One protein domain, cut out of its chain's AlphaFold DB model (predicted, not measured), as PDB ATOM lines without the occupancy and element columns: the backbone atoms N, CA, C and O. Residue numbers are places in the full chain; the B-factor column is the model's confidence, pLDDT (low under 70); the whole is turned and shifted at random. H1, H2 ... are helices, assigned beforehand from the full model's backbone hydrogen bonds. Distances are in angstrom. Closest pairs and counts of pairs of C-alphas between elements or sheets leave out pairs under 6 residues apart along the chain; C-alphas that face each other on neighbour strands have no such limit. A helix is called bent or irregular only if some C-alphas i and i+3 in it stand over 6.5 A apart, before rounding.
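What this domain is: This is residues 99 to 110 and 122 to 221 of the 334 residues of an uncharacterized protein of Arthrobacter sp. Hiyo8 (UniProt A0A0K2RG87). Three helices, H4, H5 and H6, make an up-and-down bundle at one end of an elongated body, and H1 and H2 lie side by side as a pair at the other end. H3 stands between the two groups, folded against H4 as a helical hairpin. The printed part has 112 residues with six named helices, H1 to H6 in order along the chain, and no named strand; the class is all helix. The whole is compact, with a radius of gyration of the C-alphas of 14.5 A, and the C-alphas span 48 by 27 by 22 A.

Where its parts are: H1 is residues 99 to 108 and begins at C-alpha 99, (9.783, 49.453, -56.447). After the cut, H2 is residues 127 to 140, 18.8 A from first to last C-alpha; it is irregular, with C-alphas 132 and 135 7.5 A apart. H3 is residues 155 to 164, with C-alpha 155 at (-7.849, 48.154, -55.451). H4 is residues 167 to 179, 18.6 A long, and H5 is residues 183 to 195, 18.5 A long. H6, the longest, is residues 201 to 217, 24.4 A long, and ends at C-alpha 217, (-15.005, 60.920, -37.294).

How they stand to each other: H1 and H2 touch, the closest C-alphas being those of Leu 101 and His 137 at 6.8 A, and run the same way at a shallow tilt of 17 degrees. H2 only just touches H3, with 3 pairs of C-alphas within 8 A and with residues 139 to 140 alone; the closest C-alphas are those of Leu 139 and Leu 160, 7.0 A apart, and the lines are about perpendicular at 77 degrees. H3 and H4 form a hairpin, opposite ways at a shallow tilt of 25 degrees, closest at the C-alphas of Leu 161 and Ala 169, 4.9 A apart. H4 is the hub, touching H3, H5 and H6. H4, H5 and H6 form the bundle, up and down, each running against the one before it. H4 and H5 are a hairpin at a shallow tilt of 18 degrees, with the closest C-alphas, Ala 174 and Ala 186, 4.6 A apart. H5 and H6 are a hairpin at a shallow tilt of 30 degrees, with the closest C-alphas, Ile 187 and Arg 211, 5.1 A apart. H4 and H6 touch and run the same way, at a shallow tilt of 32 degrees, only just short of steep; their closest C-alphas are those of Phe 171 and Ala 207, 6.3 A apart. H1 is apart from H3, but only just, at 8.2 A. Every O i to N i+4 pair is within hydrogen-bond range in H1, H3, H4, H5 and H6, and 8 of 10 are in H2.

The domain as a whole: The two C-alphas farthest apart, those of Asp 124 and Thr 221, are 48.1 A from each other. Residues 111 to 121 are not printed, and C-alphas 110 and 122 are 20.4 A apart across this cut. The link from H2 to H3, residues 141 to 154, is long. The mean pLDDT of the printed part is 93.5, and residues 123 to 126 are under 70.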
ATOM      1  N   GLY A  99       9.816  49.410 -54.981       87.88
ATOM      2  CA  GLY A  99       9.783  49.453 -56.447       87.88
ATOM      3  C   GLY A  99       9.722  48.058 -57.076       87.88
ATOM      4  O   GLY A  99       8.932  47.825 -57.992       87.88
ATOM      5  N   ALA A 100      10.475  47.102 -56.522       85.56
ATOM      6  CA  ALA A 100      10.428  45.704 -56.944       85.56
ATOM      7  C   ALA A 100       9.061  45.062 -56.640       85.56
ATOM      8  O   ALA A 100       8.510  44.353 -57.487       85.56
ATOM      9  N   LEU A 101       8.463  45.366 -55.480       90.50
ATOM     10  CA  LEU A 101       7.106  44.928 -55.141       90.50
ATOM     11  C   LEU A 101       6.057  45.507 -56.101       90.50
ATOM     12  O   LEU A 101       5.193  44.771 -56.576       90.50
ATOM     13  N   GLU A 102       6.133  46.801 -56.425       91.25
ATOM     14  CA  GLU A 102       5.230  47.447 -57.389       91.25
ATOM     15  C   GLU A 102       5.381  46.812 -58.781       91.25
ATOM     16  O   GLU A 102       4.377  46.527 -59.437       91.25
ATOM     17  N   SER A 103       6.608  46.472 -59.196       88.62
ATOM     18  CA  SER A 103       6.872  45.734 -60.439       88.62
ATOM     19  C   SER A 103       6.240  44.336 -60.428       88.62
ATOM     20  O   SER A 103       5.518  43.968 -61.361       88.62
ATOM     21  N   ALA A 104       6.417  43.573 -59.345       89.75
ATOM     22  CA  ALA A 104       5.793  42.260 -59.166       89.75
ATOM     23  C   ALA A 104       4.258  42.337 -59.187       89.75
ATOM     24  O   ALA A 104       3.607  41.575 -59.905       89.75
ATOM     25  N   ARG A 105       3.675  43.306 -58.475       92.94
ATOM     26  CA  ARG A 105       2.230  43.555 -58.444       92.94
ATOM     27  C   ARG A 105       1.680  43.879 -59.830       92.94
ATOM     28  O   ARG A 105       0.669  43.315 -60.238       92.94
ATOM     29  N   ARG A 106       2.348  44.744 -60.603       91.56
ATOM     30  CA  ARG A 106       1.906  45.056 -61.974       91.56
ATOM     31  C   ARG A 106       1.960  43.848 -62.893       91.56
ATOM     32  O   ARG A 106       1.021  43.660 -63.664       91.56
ATOM     33  N   ARG A 107       3.007  43.021 -62.793       89.56
ATOM     34  CA  ARG A 107       3.098  41.750 -63.532       89.56
ATOM     35  C   ARG A 107       1.944  40.817 -63.153       89.56
ATOM     36  O   ARG A 107       1.286  40.301 -64.053       89.56
ATOM     37  N   HIS A 108       1.651  40.671 -61.858       90.44
ATOM     38  CA  HIS A 108       0.520  39.884 -61.353       90.44
ATOM     39  C   HIS A 108      -0.824  40.373 -61.923       90.44
ATOM     40  O   HIS A 108      -1.623  39.571 -62.399       90.44
ATOM     41  N   SER A 109      -1.052  41.689 -61.954       89.25
ATOM     42  CA  SER A 109      -2.290  42.298 -62.466       89.25
ATOM     43  C   SER A 109      -2.299  42.543 -63.986       89.25
ATOM     44  O   SER A 109      -3.197  43.217 -64.489       89.25
ATOM     45  N   GLY A 110      -1.296  42.067 -64.735       90.12
ATOM     46  CA  GLY A 110      -1.194  42.262 -66.189       90.12
ATOM     47  C   GLY A 110      -1.052  43.725 -66.642       90.12
ATOM     48  O   GLY A 110      -1.356  44.053 -67.791       90.12
ATOM     49  N   ALA A 122      16.376  47.472 -58.529       74.94
ATOM     50  CA  ALA A 122      17.153  46.262 -58.329       74.94
ATOM     51  C   ALA A 122      16.245  45.055 -58.035       74.94
ATOM     52  O   ALA A 122      15.402  45.125 -57.140       74.94
ATOM     53  N   ASP A 123      16.468  43.941 -58.737       66.88
ATOM     54  CA  ASP A 123      15.760  42.672 -58.501       66.88
ATOM     55  C   ASP A 123      16.306  41.902 -57.274       66.88
ATOM     56  O   ASP A 123      15.650  40.996 -56.757       66.88
ATOM     57  N   ASP A 124      17.498  42.252 -56.780       65.94
ATOM     58  CA  ASP A 124      18.160  41.662 -55.613       65.94
ATOM     59  C   ASP A 124      17.980  42.536 -54.357       65.94
ATOM     60  O   ASP A 124      18.816  43.374 -54.013       65.94
ATOM     61  N   ALA A 125      16.860  42.340 -53.659       67.25
ATOM     62  CA  ALA A 125      16.568  43.027 -52.401       67.25
ATOM     63  C   ALA A 125      17.510  42.580 -51.261       67.25
ATOM     64  O   ALA A 125      17.888  41.408 -51.168       67.25
ATOM     65  N   THR A 126      17.880  43.505 -50.363       69.69
ATOM     66  CA  THR A 126      18.605  43.153 -49.127       69.69
ATOM     67  C   THR A 126      17.697  42.343 -48.191       69.69
ATOM     68  O   THR A 126      16.474  42.438 -48.311       69.69
ATOM     69  N   PRO A 127      18.243  41.569 -47.236       72.25
ATOM     70  CA  PRO A 127      17.428  40.813 -46.282       72.25
ATOM     71  C   PRO A 127      16.389  41.667 -45.540       72.25
ATOM     72  O   PRO A 127      15.248  41.243 -45.393       72.25
ATOM     73  N   GLU A 128      16.750  42.886 -45.138       72.31
ATOM     74  CA  GLU A 128      15.852  43.821 -44.450       72.31
ATOM     75  C   GLU A 128      14.709  44.274 -45.367       72.31
ATOM     76  O   GLU A 128      13.554  44.361 -44.956       72.31
ATOM     77  N   ALA A 129      15.017  44.518 -46.640       71.94
ATOM     78  CA  ALA A 129      14.024  44.913 -47.626       71.94
ATOM     79  C   ALA A 129      13.078  43.745 -47.978       71.94
ATOM     80  O   ALA A 129      11.885  43.958 -48.192       71.94
ATOM     81  N   ILE A 130      13.589  42.506 -47.961       73.69
ATOM     82  CA  ILE A 130      12.793  41.273 -48.084       73.69
ATOM     83  C   ILE A 130      11.875  41.088 -46.870       73.69
ATOM     84  O   ILE A 130      10.746  40.640 -47.035       73.69
ATOM     85  N   GLU A 131      12.315  41.437 -45.660       82.75
ATOM     86  CA  GLU A 131      11.462  41.387 -44.467       82.75
ATOM     87  C   GLU A 131      10.305  42.395 -44.565       82.75
ATOM     88  O   GLU A 131       9.157  42.062 -44.264       82.75
ATOM     89  N   GLU A 132      10.584  43.604 -45.057       87.31
ATOM     90  CA  GLU A 132       9.599  44.680 -45.182       87.31
ATOM     91  C   GLU A 132       8.498  44.386 -46.222       87.31
ATOM     92  O   GLU A 132       7.314  44.637 -45.957       87.31
ATOM     93  N   THR A 133       8.866  43.867 -47.402       92.25
ATOM     94  CA  THR A 133       7.920  43.592 -48.505       92.25
ATOM     95  C   THR A 133       7.495  42.126 -48.617       92.25
ATOM     96  O   THR A 133       6.553  41.809 -49.346       92.25
ATOM     97  N   GLY A 134       8.144  41.221 -47.885       91.75
ATOM     98  CA  GLY A 134       7.943  39.771 -47.946       91.75
ATOM     99  C   GLY A 134       6.499  39.299 -47.740       91.75
ATOM    100  O   GLY A 134       6.033  38.464 -48.526       91.75
ATOM    101  N   PRO A 135       5.742  39.837 -46.761       95.12
ATOM    102  CA  PRO A 135       4.327  39.500 -46.603       95.12
ATOM    103  C   PRO A 135       3.483  39.849 -47.837       95.12
ATOM    104  O   PRO A 135       2.581  39.100 -48.208       95.12
ATOM    105  N   TRP A 136       3.807  40.953 -48.517       96.12
ATOM    106  CA  TRP A 136       3.098  41.410 -49.713       96.12
ATOM    107  C   TRP A 136       3.440  40.571 -50.946       96.12
ATOM    108  O   TRP A 136       2.545  40.239 -51.720       96.12
ATOM    109  N   HIS A 137       4.703  40.165 -51.103       93.50
ATOM    110  CA  HIS A 137       5.086  39.182 -52.123       93.50
ATOM    111  C   HIS A 137       4.385  37.839 -51.903       93.50
ATOM    112  O   HIS A 137       3.802  37.295 -52.834       93.50
ATOM    113  N   SER A 138       4.352  37.353 -50.660       93.19
ATOM    114  CA  SER A 138       3.668  36.098 -50.320       93.19
ATOM    115  C   SER A 138       2.176  36.150 -50.670       93.19
ATOM    116  O   SER A 138       1.629  35.187 -51.204       93.19
ATOM    117  N   LEU A 139       1.525  37.295 -50.428       95.62
ATOM    118  CA  LEU A 139       0.133  37.522 -50.812       95.62
ATOM    119  C   LEU A 139      -0.060  37.515 -52.342       95.62
ATOM    120  O   LEU A 139      -1.028  36.927 -52.826       95.62
ATOM    121  N   LEU A 140       0.863  38.106 -53.115       95.31
ATOM    122  CA  LEU A 140       0.849  38.028 -54.587       95.31
ATOM    123  C   LEU A 140       1.007  36.589 -55.100       95.31
ATOM    124  O   LEU A 140       0.390  36.228 -56.104       95.31
ATOM    125  N   ASP A 141       1.790  35.771 -54.398       93.19
ATOM    126  CA  ASP A 141       2.002  34.353 -54.709       93.19
ATOM    127  C   ASP A 141       0.828  33.457 -54.262       93.19
ATOM    128  O   ASP A 141       0.821  32.249 -54.510       93.19
ATOM    129  N   GLY A 142      -0.198  34.040 -53.631       93.06
ATOM    130  CA  GLY A 142      -1.399  33.341 -53.178       93.06
ATOM    131  C   GLY A 142      -1.222  32.569 -51.867       93.06
ATOM    132  O   GLY A 142      -2.049  31.706 -51.560       93.06
ATOM    133  N   ALA A 143      -0.162  32.850 -51.107       94.56
ATOM    134  CA  ALA A 143      -0.007  32.347 -49.747       94.56
ATOM    135  C   ALA A 143      -0.926  33.103 -48.774       94.56
ATOM    136  O   ALA A 143      -1.380  34.213 -49.055       94.56
ATOM    137  N   SER A 144      -1.186  32.495 -47.614       92.81
ATOM    138  CA  SER A 144      -1.998  33.133 -46.578       92.81
ATOM    139  C   SER A 144      -1.269  34.327 -45.963       92.81
ATOM    140  O   SER A 144      -0.070  34.251 -45.676       92.81
ATOM    141  N   PHE A 145      -1.992  35.424 -45.759       95.75
ATOM    142  CA  PHE A 145      -1.425  36.667 -45.262       95.75
ATOM    143  C   PHE A 145      -1.321  36.676 -43.735       95.75
ATOM    144  O   PHE A 145      -2.312  36.800 -43.020       95.75
ATOM    145  N   LEU A 146      -0.088  36.597 -43.230       93.00
ATOM    146  CA  LEU A 146       0.214  36.544 -41.792       93.00
ATOM    147  C   LEU A 146       0.409  37.929 -41.146       93.00
ATOM    148  O   LEU A 146       0.897  38.018 -40.020       93.00
ATOM    149  N   GLY A 147       0.043  39.002 -41.853       94.38
ATOM    150  CA  GLY A 147       0.224  40.386 -41.410       94.38
ATOM    151  C   GLY A 147       1.542  41.010 -41.858       94.38
ATOM    152  O   GLY A 147       2.483  40.325 -42.262       94.38
ATOM    153  N   ALA A 148       1.601  42.342 -41.802       95.06
ATOM    154  CA  ALA A 148       2.786  43.104 -42.176       95.06
ATOM    155  C   ALA A 148       3.079  44.261 -41.209       95.06
ATOM    156  O   ALA A 148       2.193  44.898 -40.631       95.06
ATOM    157  N   GLY A 149       4.368  44.589 -41.083       93.00
ATOM    158  CA  GLY A 149       4.831  45.821 -40.439       93.00
ATOM    159  C   GLY A 149       4.385  47.089 -41.177       93.00
ATOM    160  O   GLY A 149       4.251  48.153 -40.574       93.00
ATOM    161  N   THR A 150       4.128  46.959 -42.473       94.44
ATOM    162  CA  THR A 150       3.963  48.051 -43.433       94.44
ATOM    163  C   THR A 150       2.560  48.073 -44.026       94.44
ATOM    164  O   THR A 150       1.728  47.234 -43.690       94.44
ATOM    165  N   PHE A 151       2.255  49.058 -44.871       95.69
ATOM    166  CA  PHE A 151       0.926  49.231 -45.457       95.69
ATOM    167  C   PHE A 151       1.029  49.506 -46.955       95.69
ATOM    168  O   PHE A 151       1.957  50.172 -47.408       95.69
ATOM    169  N   VAL A 152       0.041  49.019 -47.703       96.00
ATOM    170  CA  VAL A 152      -0.131  49.247 -49.144       96.00
ATOM    171  C   VAL A 152      -1.477  49.916 -49.416       96.00
ATOM    172  O   VAL A 152      -2.349  49.959 -48.548       96.00
ATOM    173  N   ALA A 153      -1.652  50.441 -50.628       94.88
ATOM    174  CA  ALA A 153      -2.884  51.082 -51.078       94.88
ATOM    175  C   ALA A 153      -3.239  50.658 -52.512       94.88
ATOM    176  O   ALA A 153      -2.351  50.353 -53.310       94.88
ATOM    177  N   GLY A 154      -4.531  50.699 -52.848       93.12
ATOM    178  CA  GLY A 154      -5.054  50.452 -54.195       93.12
ATOM    179  C   GLY A 154      -5.876  49.168 -54.331       93.12
ATOM    180  O   GLY A 154      -5.644  48.189 -53.624       93.12
ATOM    181  N   ASP A 155      -6.813  49.183 -55.279       93.75
ATOM    182  CA  ASP A 155      -7.849  48.154 -55.451       93.75
ATOM    183  C   ASP A 155      -7.293  46.731 -55.624       93.75
ATOM    184  O   ASP A 155      -7.857  45.784 -55.082       93.75
ATOM    185  N   ASP A 156      -6.156  46.578 -56.317       94.56
ATOM    186  CA  ASP A 156      -5.540  45.262 -56.550       94.56
ATOM    187  C   ASP A 156      -5.124  44.594 -55.216       94.56
ATOM    188  O   ASP A 156      -5.240  43.381 -55.057       94.56
ATOM    189  N   TRP A 157      -4.686  45.381 -54.224       96.88
ATOM    190  CA  TRP A 157      -4.377  44.874 -52.883       96.88
ATOM    191  C   TRP A 157      -5.636  44.630 -52.051       96.88
ATOM    192  O   TRP A 157      -5.680  43.659 -51.296       96.88
ATOM    193  N   GLU A 158      -6.665  45.474 -52.194       96.50
ATOM    194  CA  GLU A 158      -7.945  45.266 -51.507       96.50
ATOM    195  C   GLU A 158      -8.577  43.933 -51.925       96.50
ATOM    196  O   GLU A 158      -9.067  43.198 -51.069       96.50
ATOM    197  N   GLU A 159      -8.523  43.597 -53.216       96.19
ATOM    198  CA  GLU A 159      -9.026  42.326 -53.747       96.19
ATOM    199  C   GLU A 159      -8.268  41.126 -53.166       96.19
ATOM    200  O   GLU A 159      -8.892  40.167 -52.703       96.19
ATOM    201  N   LEU A 160      -6.932  41.189 -53.132       97.25
ATOM    202  CA  LEU A 160      -6.097  40.121 -52.578       97.25
ATOM    203  C   LEU A 160      -6.363  39.897 -51.083       97.25
ATOM    204  O   LEU A 160      -6.566  38.759 -50.659       97.25
ATOM    205  N   LEU A 161      -6.431  40.971 -50.293       97.75
ATOM    206  CA  LEU A 161      -6.722  40.897 -48.858       97.75
ATOM    207  C   LEU A 161      -8.150  40.406 -48.588       97.75
ATOM    208  O   LEU A 161      -8.371  39.588 -47.696       97.75
ATOM    209  N   ALA A 162      -9.130  40.867 -49.370       96.75
ATOM    210  CA  ALA A 162     -10.512  40.407 -49.252       96.75
ATOM    211  C   ALA A 162     -10.656  38.915 -49.588       96.75
ATOM    212  O   ALA A 162     -11.485  38.232 -48.985       96.75
ATOM    213  N   LYS A 163      -9.859  38.414 -50.539       96.94
ATOM    214  CA  LYS A 163      -9.829  37.000 -50.925       96.94
ATOM    215  C   LYS A 163      -9.167  36.111 -49.873       96.94
ATOM    216  O   LYS A 163      -9.649  35.000 -49.671       96.94
ATOM    217  N   ASP A 164      -8.086  36.569 -49.239       96.31
ATOM    218  CA  ASP A 164      -7.460  35.854 -48.118       96.31
ATOM    219  C   ASP A 164      -8.435  35.751 -46.933       96.31
ATOM    220  O   ASP A 164      -8.757  34.655 -46.476       96.31
ATOM    221  N   GLY A 165      -8.978  36.890 -46.493       92.50
ATOM    222  CA  GLY A 165     -10.041  36.946 -45.491       92.50
ATOM    223  C   GLY A 165      -9.625  36.606 -44.053       92.50
ATOM    224  O   GLY A 165     -10.500  36.624 -43.180       92.50
ATOM    225  N   GLY A 166      -8.341  36.337 -43.786       94.62
ATOM    226  CA  GLY A 166      -7.794  36.129 -42.443       94.62
ATOM    227  C   GLY A 166      -7.834  37.393 -41.577       94.62
ATOM    228  O   GLY A 166      -8.081  38.496 -42.070       94.62
ATOM    229  N   ALA A 167      -7.593  37.259 -40.269       96.50
ATOM    230  CA  ALA A 167      -7.700  38.378 -39.327       96.50
ATOM    231  C   ALA A 167      -6.774  39.551 -39.673       96.50
ATOM    232  O   ALA A 167      -7.195  40.709 -39.679       96.50
ATOM    233  N   GLU A 168      -5.522  39.244 -40.015       97.81
ATOM    234  CA  GLU A 168      -4.546  40.239 -40.452       97.81
ATOM    235  C   GLU A 168      -4.975  40.884 -41.778       97.81
ATOM    236  O   GLU A 168      -4.933  42.107 -41.919       97.81
ATOM    237  N   ALA A 169      -5.493  40.103 -42.730       97.50
ATOM    238  CA  ALA A 169      -5.981  40.653 -43.989       97.50
ATOM    239  C   ALA A 169      -7.184  41.589 -43.790       97.50
ATOM    240  O   ALA A 169      -7.243  42.665 -44.388       97.50
ATOM    241  N   GLN A 170      -8.110  41.234 -42.894       97.88
ATOM    242  CA  GLN A 170      -9.242  42.084 -42.515       97.88
ATOM    243  C   GLN A 170      -8.789  43.389 -41.855       97.88
ATOM    244  O   GLN A 170      -9.338  44.447 -42.172       97.88
ATOM    245  N   PHE A 171      -7.783  43.336 -40.976       98.56
ATOM    246  CA  PHE A 171      -7.185  44.524 -40.365       98.56
ATOM    247  C   PHE A 171      -6.595  45.458 -41.431       98.56
ATOM    248  O   PHE A 171      -6.983  46.627 -41.496       98.56
ATOM    249  N   HIS A 172      -5.727  44.948 -42.309       98.50
ATOM    250  CA  HIS A 172      -5.102  45.762 -43.355       98.50
ATOM    251  C   HIS A 172      -6.131  46.310 -44.359       98.50
ATOM    252  O   HIS A 172      -6.073  47.487 -44.720       98.50
ATOM    253  N   LEU A 173      -7.137  45.514 -44.740       98.38
ATOM    254  CA  LEU A 173      -8.239  45.967 -45.593       98.38
ATOM    255  C   LEU A 173      -9.064  47.078 -44.922       98.38
ATOM    256  O   LEU A 173      -9.452  48.049 -45.574       98.38
ATOM    257  N   ALA A 174      -9.327  46.976 -43.616       98.56
ATOM    258  CA  ALA A 174      -9.995  48.032 -42.859       98.56
ATOM    259  C   ALA A 174      -9.163  49.321 -42.825       98.56
ATOM    260  O   ALA A 174      -9.723  50.414 -42.936       98.56
ATOM    261  N   THR A 175      -7.833  49.212 -42.741       98.56
ATOM    262  CA  THR A 175      -6.920  50.357 -42.847       98.56
ATOM    263  C   THR A 175      -6.972  51.028 -44.212       98.56
ATOM    264  O   THR A 175      -7.075  52.254 -44.264       98.56
ATOM    265  N   MET A 176      -7.008  50.265 -45.304       98.38
ATOM    266  CA  MET A 176      -7.168  50.825 -46.653       98.38
ATOM    267  C   MET A 176      -8.510  51.553 -46.808       98.38
ATOM    268  O   MET A 176      -8.549  52.697 -47.266       98.38
ATOM    269  N   LYS A 177      -9.607  50.960 -46.312       98.25
ATOM    270  CA  LYS A 177     -10.931  51.609 -46.278       98.25
ATOM    271  C   LYS A 177     -10.929  52.893 -45.449       98.25
ATOM    272  O   LYS A 177     -11.528  53.889 -45.850       98.25
ATOM    273  N   HIS A 178     -10.226  52.896 -44.321       98.19
ATOM    274  CA  HIS A 178     -10.093  54.087 -43.493       98.19
ATOM    275  C   HIS A 178      -9.340  55.205 -44.230       98.19
ATOM    276  O   HIS A 178      -9.801  56.345 -44.243       98.19
ATOM    277  N   ALA A 179      -8.231  54.879 -44.905       97.25
ATOM    278  CA  ALA A 179      -7.428  55.847 -45.653       97.25
ATOM    279  C   ALA A 179      -8.235  56.565 -46.749       97.25
ATOM    280  O   ALA A 179      -8.099  57.774 -46.926       97.25
ATOM    281  N   ARG A 180      -9.149  55.856 -47.422       95.88
ATOM    282  CA  ARG A 180     -10.062  56.424 -48.435       95.88
ATOM    283  C   ARG A 180     -11.338  57.069 -47.866       95.88
ATOM    284  O   ARG A 180     -12.265  57.339 -48.623       95.88
ATOM    285  N   GLN A 181     -11.407  57.292 -46.550       96.94
ATOM    286  CA  GLN A 181     -12.558  57.879 -45.847       96.94
ATOM    287  C   GLN A 181     -13.857  57.046 -45.909       96.94
ATOM    288  O   GLN A 181     -14.946  57.557 -45.642       96.94
ATOM    289  N   ASP A 182     -13.770  55.739 -46.175       97.88
ATOM    290  CA  ASP A 182     -14.887  54.805 -45.985       97.88
ATOM    291  C   ASP A 182     -14.982  54.415 -44.502       97.88
ATOM    292  O   ASP A 182     -14.567  53.336 -44.072       97.88
ATOM    293  N   LEU A 183     -15.502  55.344 -43.694       98.56
ATOM    294  CA  LEU A 183     -15.555  55.210 -42.235       98.56
ATOM    295  C   LEU A 183     -16.447  54.044 -41.789       98.56
ATOM    296  O   LEU A 183     -16.136  53.359 -40.816       98.56
ATOM    297  N   GLY A 184     -17.544  53.783 -42.508       98.38
ATOM    298  CA  GLY A 184     -18.434  52.656 -42.221       98.38
ATOM    299  C   GLY A 184     -17.743  51.314 -42.457       98.38
ATOM    300  O   GLY A 184     -17.776  50.439 -41.587       98.38
ATOM    301  N   GLY A 185     -17.066  51.178 -43.601       98.00
ATOM    302  CA  GLY A 185     -16.266  50.005 -43.932       98.00
ATOM    303  C   GLY A 185     -15.084  49.803 -42.984       98.00
ATOM    304  O   GLY A 185     -14.813  48.667 -42.597       98.00
ATOM    305  N   ALA A 186     -14.430  50.886 -42.558       98.62
ATOM    306  CA  ALA A 186     -13.353  50.847 -41.574       98.62
ATOM    307  C   ALA A 186     -13.842  50.343 -40.207       98.62
ATOM    308  O   ALA A 186     -13.270  49.400 -39.666       98.62
ATOM    309  N   ILE A 187     -14.934  50.906 -39.667       98.75
ATOM    310  CA  ILE A 187     -15.489  50.489 -38.367       98.75
ATOM    311  C   ILE A 187     -15.860  49.004 -38.386       98.75
ATOM    312  O   ILE A 187     -15.509  48.267 -37.461       98.75
ATOM    313  N   ALA A 188     -16.557  48.561 -39.437       98.19
ATOM    314  CA  ALA A 188     -16.957  47.166 -39.583       98.19
ATOM    315  C   ALA A 188     -15.744  46.235 -39.737       98.19
ATOM    316  O   ALA A 188     -15.681  45.206 -39.070       98.19
ATOM    317  N   GLY A 189     -14.773  46.611 -40.575       98.00
ATOM    318  CA  GLY A 189     -13.579  45.809 -40.841       98.00
ATOM    319  C   GLY A 189     -12.678  45.660 -39.618       98.00
ATOM    320  O   GLY A 189     -12.323  44.541 -39.259       98.00
ATOM    321  N   TYR A 190     -12.380  46.757 -38.912       98.62
ATOM    322  CA  TYR A 190     -11.633  46.680 -37.656       98.62
ATOM    323  C   TYR A 190     -12.396  45.881 -36.599       98.62
ATOM    324  O   TYR A 190     -11.796  45.100 -35.869       98.62
ATOM    325  N   GLY A 191     -13.723  46.040 -36.525       98.00
ATOM    326  CA  GLY A 191     -14.556  45.250 -35.624       98.00
ATOM    327  C   GLY A 191     -14.487  43.749 -35.902       98.00
ATOM    328  O   GLY A 191     -14.367  42.980 -34.955       98.00
ATOM    329  N   ALA A 192     -14.511  43.344 -37.174       97.12
ATOM    330  CA  ALA A 192     -14.356  41.948 -37.574       97.12
ATOM    331  C   ALA A 192     -12.966  41.403 -37.209       97.12
ATOM    332  O   ALA A 192     -12.881  40.366 -36.552       97.12
ATOM    333  N   ALA A 193     -11.901  42.149 -37.524       97.69
ATOM    334  CA  ALA A 193     -10.534  41.755 -37.188       97.69
ATOM    335  C   ALA A 193     -10.338  41.571 -35.671       97.69
ATOM    336  O   ALA A 193      -9.721  40.604 -35.238       97.69
ATOM    337  N   LEU A 194     -10.909  42.459 -34.847       97.75
ATOM    338  CA  LEU A 194     -10.797  42.400 -33.382       97.75
ATOM    339  C   LEU A 194     -11.538  41.213 -32.738       97.75
ATOM    340  O   LEU A 194     -11.237  40.876 -31.594       97.75
ATOM    341  N   ILE A 195     -12.507  40.608 -33.434       96.62
ATOM    342  CA  ILE A 195     -13.218  39.403 -32.971       96.62
ATOM    343  C   ILE A 195     -12.385  38.139 -33.233       96.62
ATOM    344  O   ILE A 195     -12.559  37.144 -32.530       96.62
ATOM    345  N   ALA A 196     -11.493  38.164 -34.223       93.25
ATOM    346  CA  ALA A 196     -10.695  37.008 -34.598       93.25
ATOM    347  C   ALA A 196      -9.605  36.680 -33.558       93.25
ATOM    348  O   ALA A 196      -9.018  37.564 -32.928       93.25
ATOM    349  N   GLU A 197      -9.340  35.386 -33.369       87.62
ATOM    350  CA  GLU A 197      -8.437  34.888 -32.320       87.62
ATOM    351  C   GLU A 197      -6.950  35.016 -32.689       87.62
ATOM    352  O   GLU A 197      -6.102  35.125 -31.805       87.62
ATOM    353  N   ASP A 198      -6.638  35.032 -33.982       93.00
ATOM    354  CA  ASP A 198      -5.295  35.003 -34.568       93.00
ATOM    355  C   ASP A 198      -4.731  36.392 -34.913       93.00
ATOM    356  O   ASP A 198      -3.625  36.492 -35.440       93.00
ATOM    357  N   LEU A 199      -5.441  37.475 -34.573       97.00
ATOM    358  CA  LEU A 199      -4.934  38.834 -34.762       97.00
ATOM    359  C   LEU A 199      -3.752  39.106 -33.818       97.00
ATOM    360  O   LEU A 199      -3.891  39.023 -32.589       97.00
ATOM    361  N   SER A 200      -2.606  39.497 -34.379       96.19
ATOM    362  CA  SER A 200      -1.417  39.827 -33.591       96.19
ATOM    363  C   SER A 200      -1.686  40.971 -32.608       96.19
ATOM    364  O   SER A 200      -2.548  41.828 -32.823       96.19
ATOM    365  N   LEU A 201      -0.929  41.030 -31.505       95.06
ATOM    366  CA  LEU A 201      -1.091  42.097 -30.508       95.06
ATOM    367  C   LEU A 201      -0.900  43.488 -31.131       95.06
ATOM    368  O   LEU A 201      -1.682  44.394 -30.854       95.06
ATOM    369  N   ARG A 202       0.090  43.635 -32.018       95.12
ATOM    370  CA  ARG A 202       0.342  44.883 -32.745       95.12
ATOM    371  C   ARG A 202      -0.871  45.289 -33.581       95.12
ATOM    372  O   ARG A 202      -1.356  46.413 -33.448       95.12
ATOM    373  N   SER A 203      -1.392  44.379 -34.402       97.50
ATOM    374  CA  SER A 203      -2.565  44.653 -35.236       97.50
ATOM    375  C   SER A 203      -3.817  44.891 -34.391       97.50
ATOM    376  O   SER A 203      -4.630  45.736 -34.740       97.50
ATOM    377  N   LYS A 204      -3.948  44.257 -33.221       97.81
ATOM    378  CA  LYS A 204      -5.035  44.513 -32.259       97.81
ATOM    379  C   LYS A 204      -4.997  45.933 -31.690       97.81
ATOM    380  O   LYS A 204      -6.039  46.593 -31.649       97.81
ATOM    381  N   VAL A 205      -3.822  46.428 -31.296       98.12
ATOM    382  CA  VAL A 205      -3.641  47.821 -30.845       98.12
ATOM    383  C   VAL A 205      -4.022  48.790 -31.966       98.12
ATOM    384  O   VAL A 205      -4.855  49.676 -31.768       98.12
ATOM    385  N   LEU A 206      -3.483  48.580 -33.171       98.19
ATOM    386  CA  LEU A 206      -3.728  49.454 -34.321       98.19
ATOM    387  C   LEU A 206      -5.170  49.385 -34.836       98.19
ATOM    388  O   LEU A 206      -5.713  50.415 -35.227       98.19
ATOM    389  N   ALA A 207      -5.817  48.220 -34.798       98.50
ATOM    390  CA  ALA A 207      -7.223  48.057 -35.162       98.50
ATOM    391  C   ALA A 207      -8.142  48.764 -34.158       98.50
ATOM    392  O   ALA A 207      -9.083  49.444 -34.565       98.50
ATOM    393  N   THR A 208      -7.843  48.664 -32.857       98.69
ATOM    394  CA  THR A 208      -8.591  49.372 -31.805       98.69
ATOM    395  C   THR A 208      -8.445  50.884 -31.975       98.69
ATOM    396  O   THR A 208      -9.445  51.597 -32.021       98.69
ATOM    397  N   ARG A 209      -7.214  51.374 -32.183       98.56
ATOM    398  CA  ARG A 209      -6.941  52.784 -32.499       98.56
ATOM    399  C   ARG A 209      -7.657  53.230 -33.779       98.56
ATOM    400  O   ARG A 209      -8.312  54.267 -33.801       98.56
ATOM    401  N   GLY A 210      -7.553  52.459 -34.859       98.56
ATOM    402  CA  GLY A 210      -8.156  52.784 -36.150       98.56
ATOM    403  C   GLY A 210      -9.681  52.866 -36.081       98.56
ATOM    404  O   GLY A 210     -10.270  53.798 -36.633       98.56
ATOM    405  N   ARG A 211     -10.319  51.935 -35.359       98.75
ATOM    406  CA  ARG A 211     -11.767  51.944 -35.122       98.75
ATOM    407  C   ARG A 211     -12.185  53.125 -34.255       98.75
ATOM    408  O   ARG A 211     -13.148  53.797 -34.615       98.75
ATOM    409  N   ALA A 212     -11.433  53.427 -33.198       98.75
ATOM    410  CA  ALA A 212     -11.654  54.597 -32.357       98.75
ATOM    411  C   ALA A 212     -11.682  55.898 -33.174       98.75
ATOM    412  O   ALA A 212     -12.642  56.662 -33.097       98.75
ATOM    413  N   LEU A 213     -10.680  56.113 -34.030       98.69
ATOM    414  CA  LEU A 213     -10.605  57.295 -34.893       98.69
ATOM    415  C   LEU A 213     -11.779  57.375 -35.883       98.69
ATOM    416  O   LEU A 213     -12.367  58.442 -36.055       98.69
ATOM    417  N   ALA A 214     -12.183  56.252 -36.483       98.69
ATOM    418  CA  ALA A 214     -13.342  56.222 -37.375       98.69
ATOM    419  C   ALA A 214     -14.672  56.470 -36.627       98.69
ATOM    420  O   ALA A 214     -15.586  57.109 -37.156       98.69
ATOM    421  N   LEU A 215     -14.794  56.014 -35.374       98.75
ATOM    422  CA  LEU A 215     -15.933  56.318 -34.500       98.75
ATOM    423  C   LEU A 215     -15.999  57.817 -34.172       98.75
ATOM    424  O   LEU A 215     -17.067  58.413 -34.312       98.75
ATOM    425  N   LEU A 216     -14.871  58.439 -33.815       98.50
ATOM    426  CA  LEU A 216     -14.788  59.887 -33.587       98.50
ATOM    427  C   LEU A 216     -15.188  60.676 -34.843       98.50
ATOM    428  O   LEU A 216     -16.031  61.567 -34.766       98.50
ATOM    429  N   ALA A 217     -14.674  60.287 -36.014       97.94
ATOM    430  CA  ALA A 217     -15.005  60.920 -37.294       97.94
ATOM    431  C   ALA A 217     -16.487  60.759 -37.700       97.94
ATOM    432  O   ALA A 217     -17.004  61.536 -38.500       97.94
ATOM    433  N   THR A 218     -17.193  59.777 -37.129       97.69
ATOM    434  CA  THR A 218     -18.642  59.569 -37.315       97.69
ATOM    435  C   THR A 218     -19.485  60.097 -36.147       97.69
ATOM    436  O   THR A 218     -20.658  59.742 -36.030       97.69
ATOM    437  N   ASN A 219     -18.915  60.963 -35.298       96.62
ATOM    438  CA  ASN A 219     -19.553  61.574 -34.123       96.62
ATOM    439  C   ASN A 219     -20.036  60.573 -33.056       96.62
ATOM    440  O   ASN A 219     -20.912  60.884 -32.251       96.62
ATOM    441  N   LYS A 220     -19.463  59.366 -33.012       98.19
ATOM    442  CA  LYS A 220     -19.690  58.389 -31.936       98.19
ATOM    443  C   LYS A 220     -18.657  58.598 -30.831       98.19
ATOM    444  O   LYS A 220     -17.884  57.691 -30.524       98.19
ATOM    445  N   THR A 221     -18.637  59.812 -30.281       98.00
ATOM    446  CA  THR A 221     -17.566  60.330 -29.421       98.00
ATOM    447  C   THR A 221     -17.251  59.416 -28.243       98.00
ATOM    448  O   THR A 221     -16.117  58.964 -28.136       98.00
TER     449      THR A 221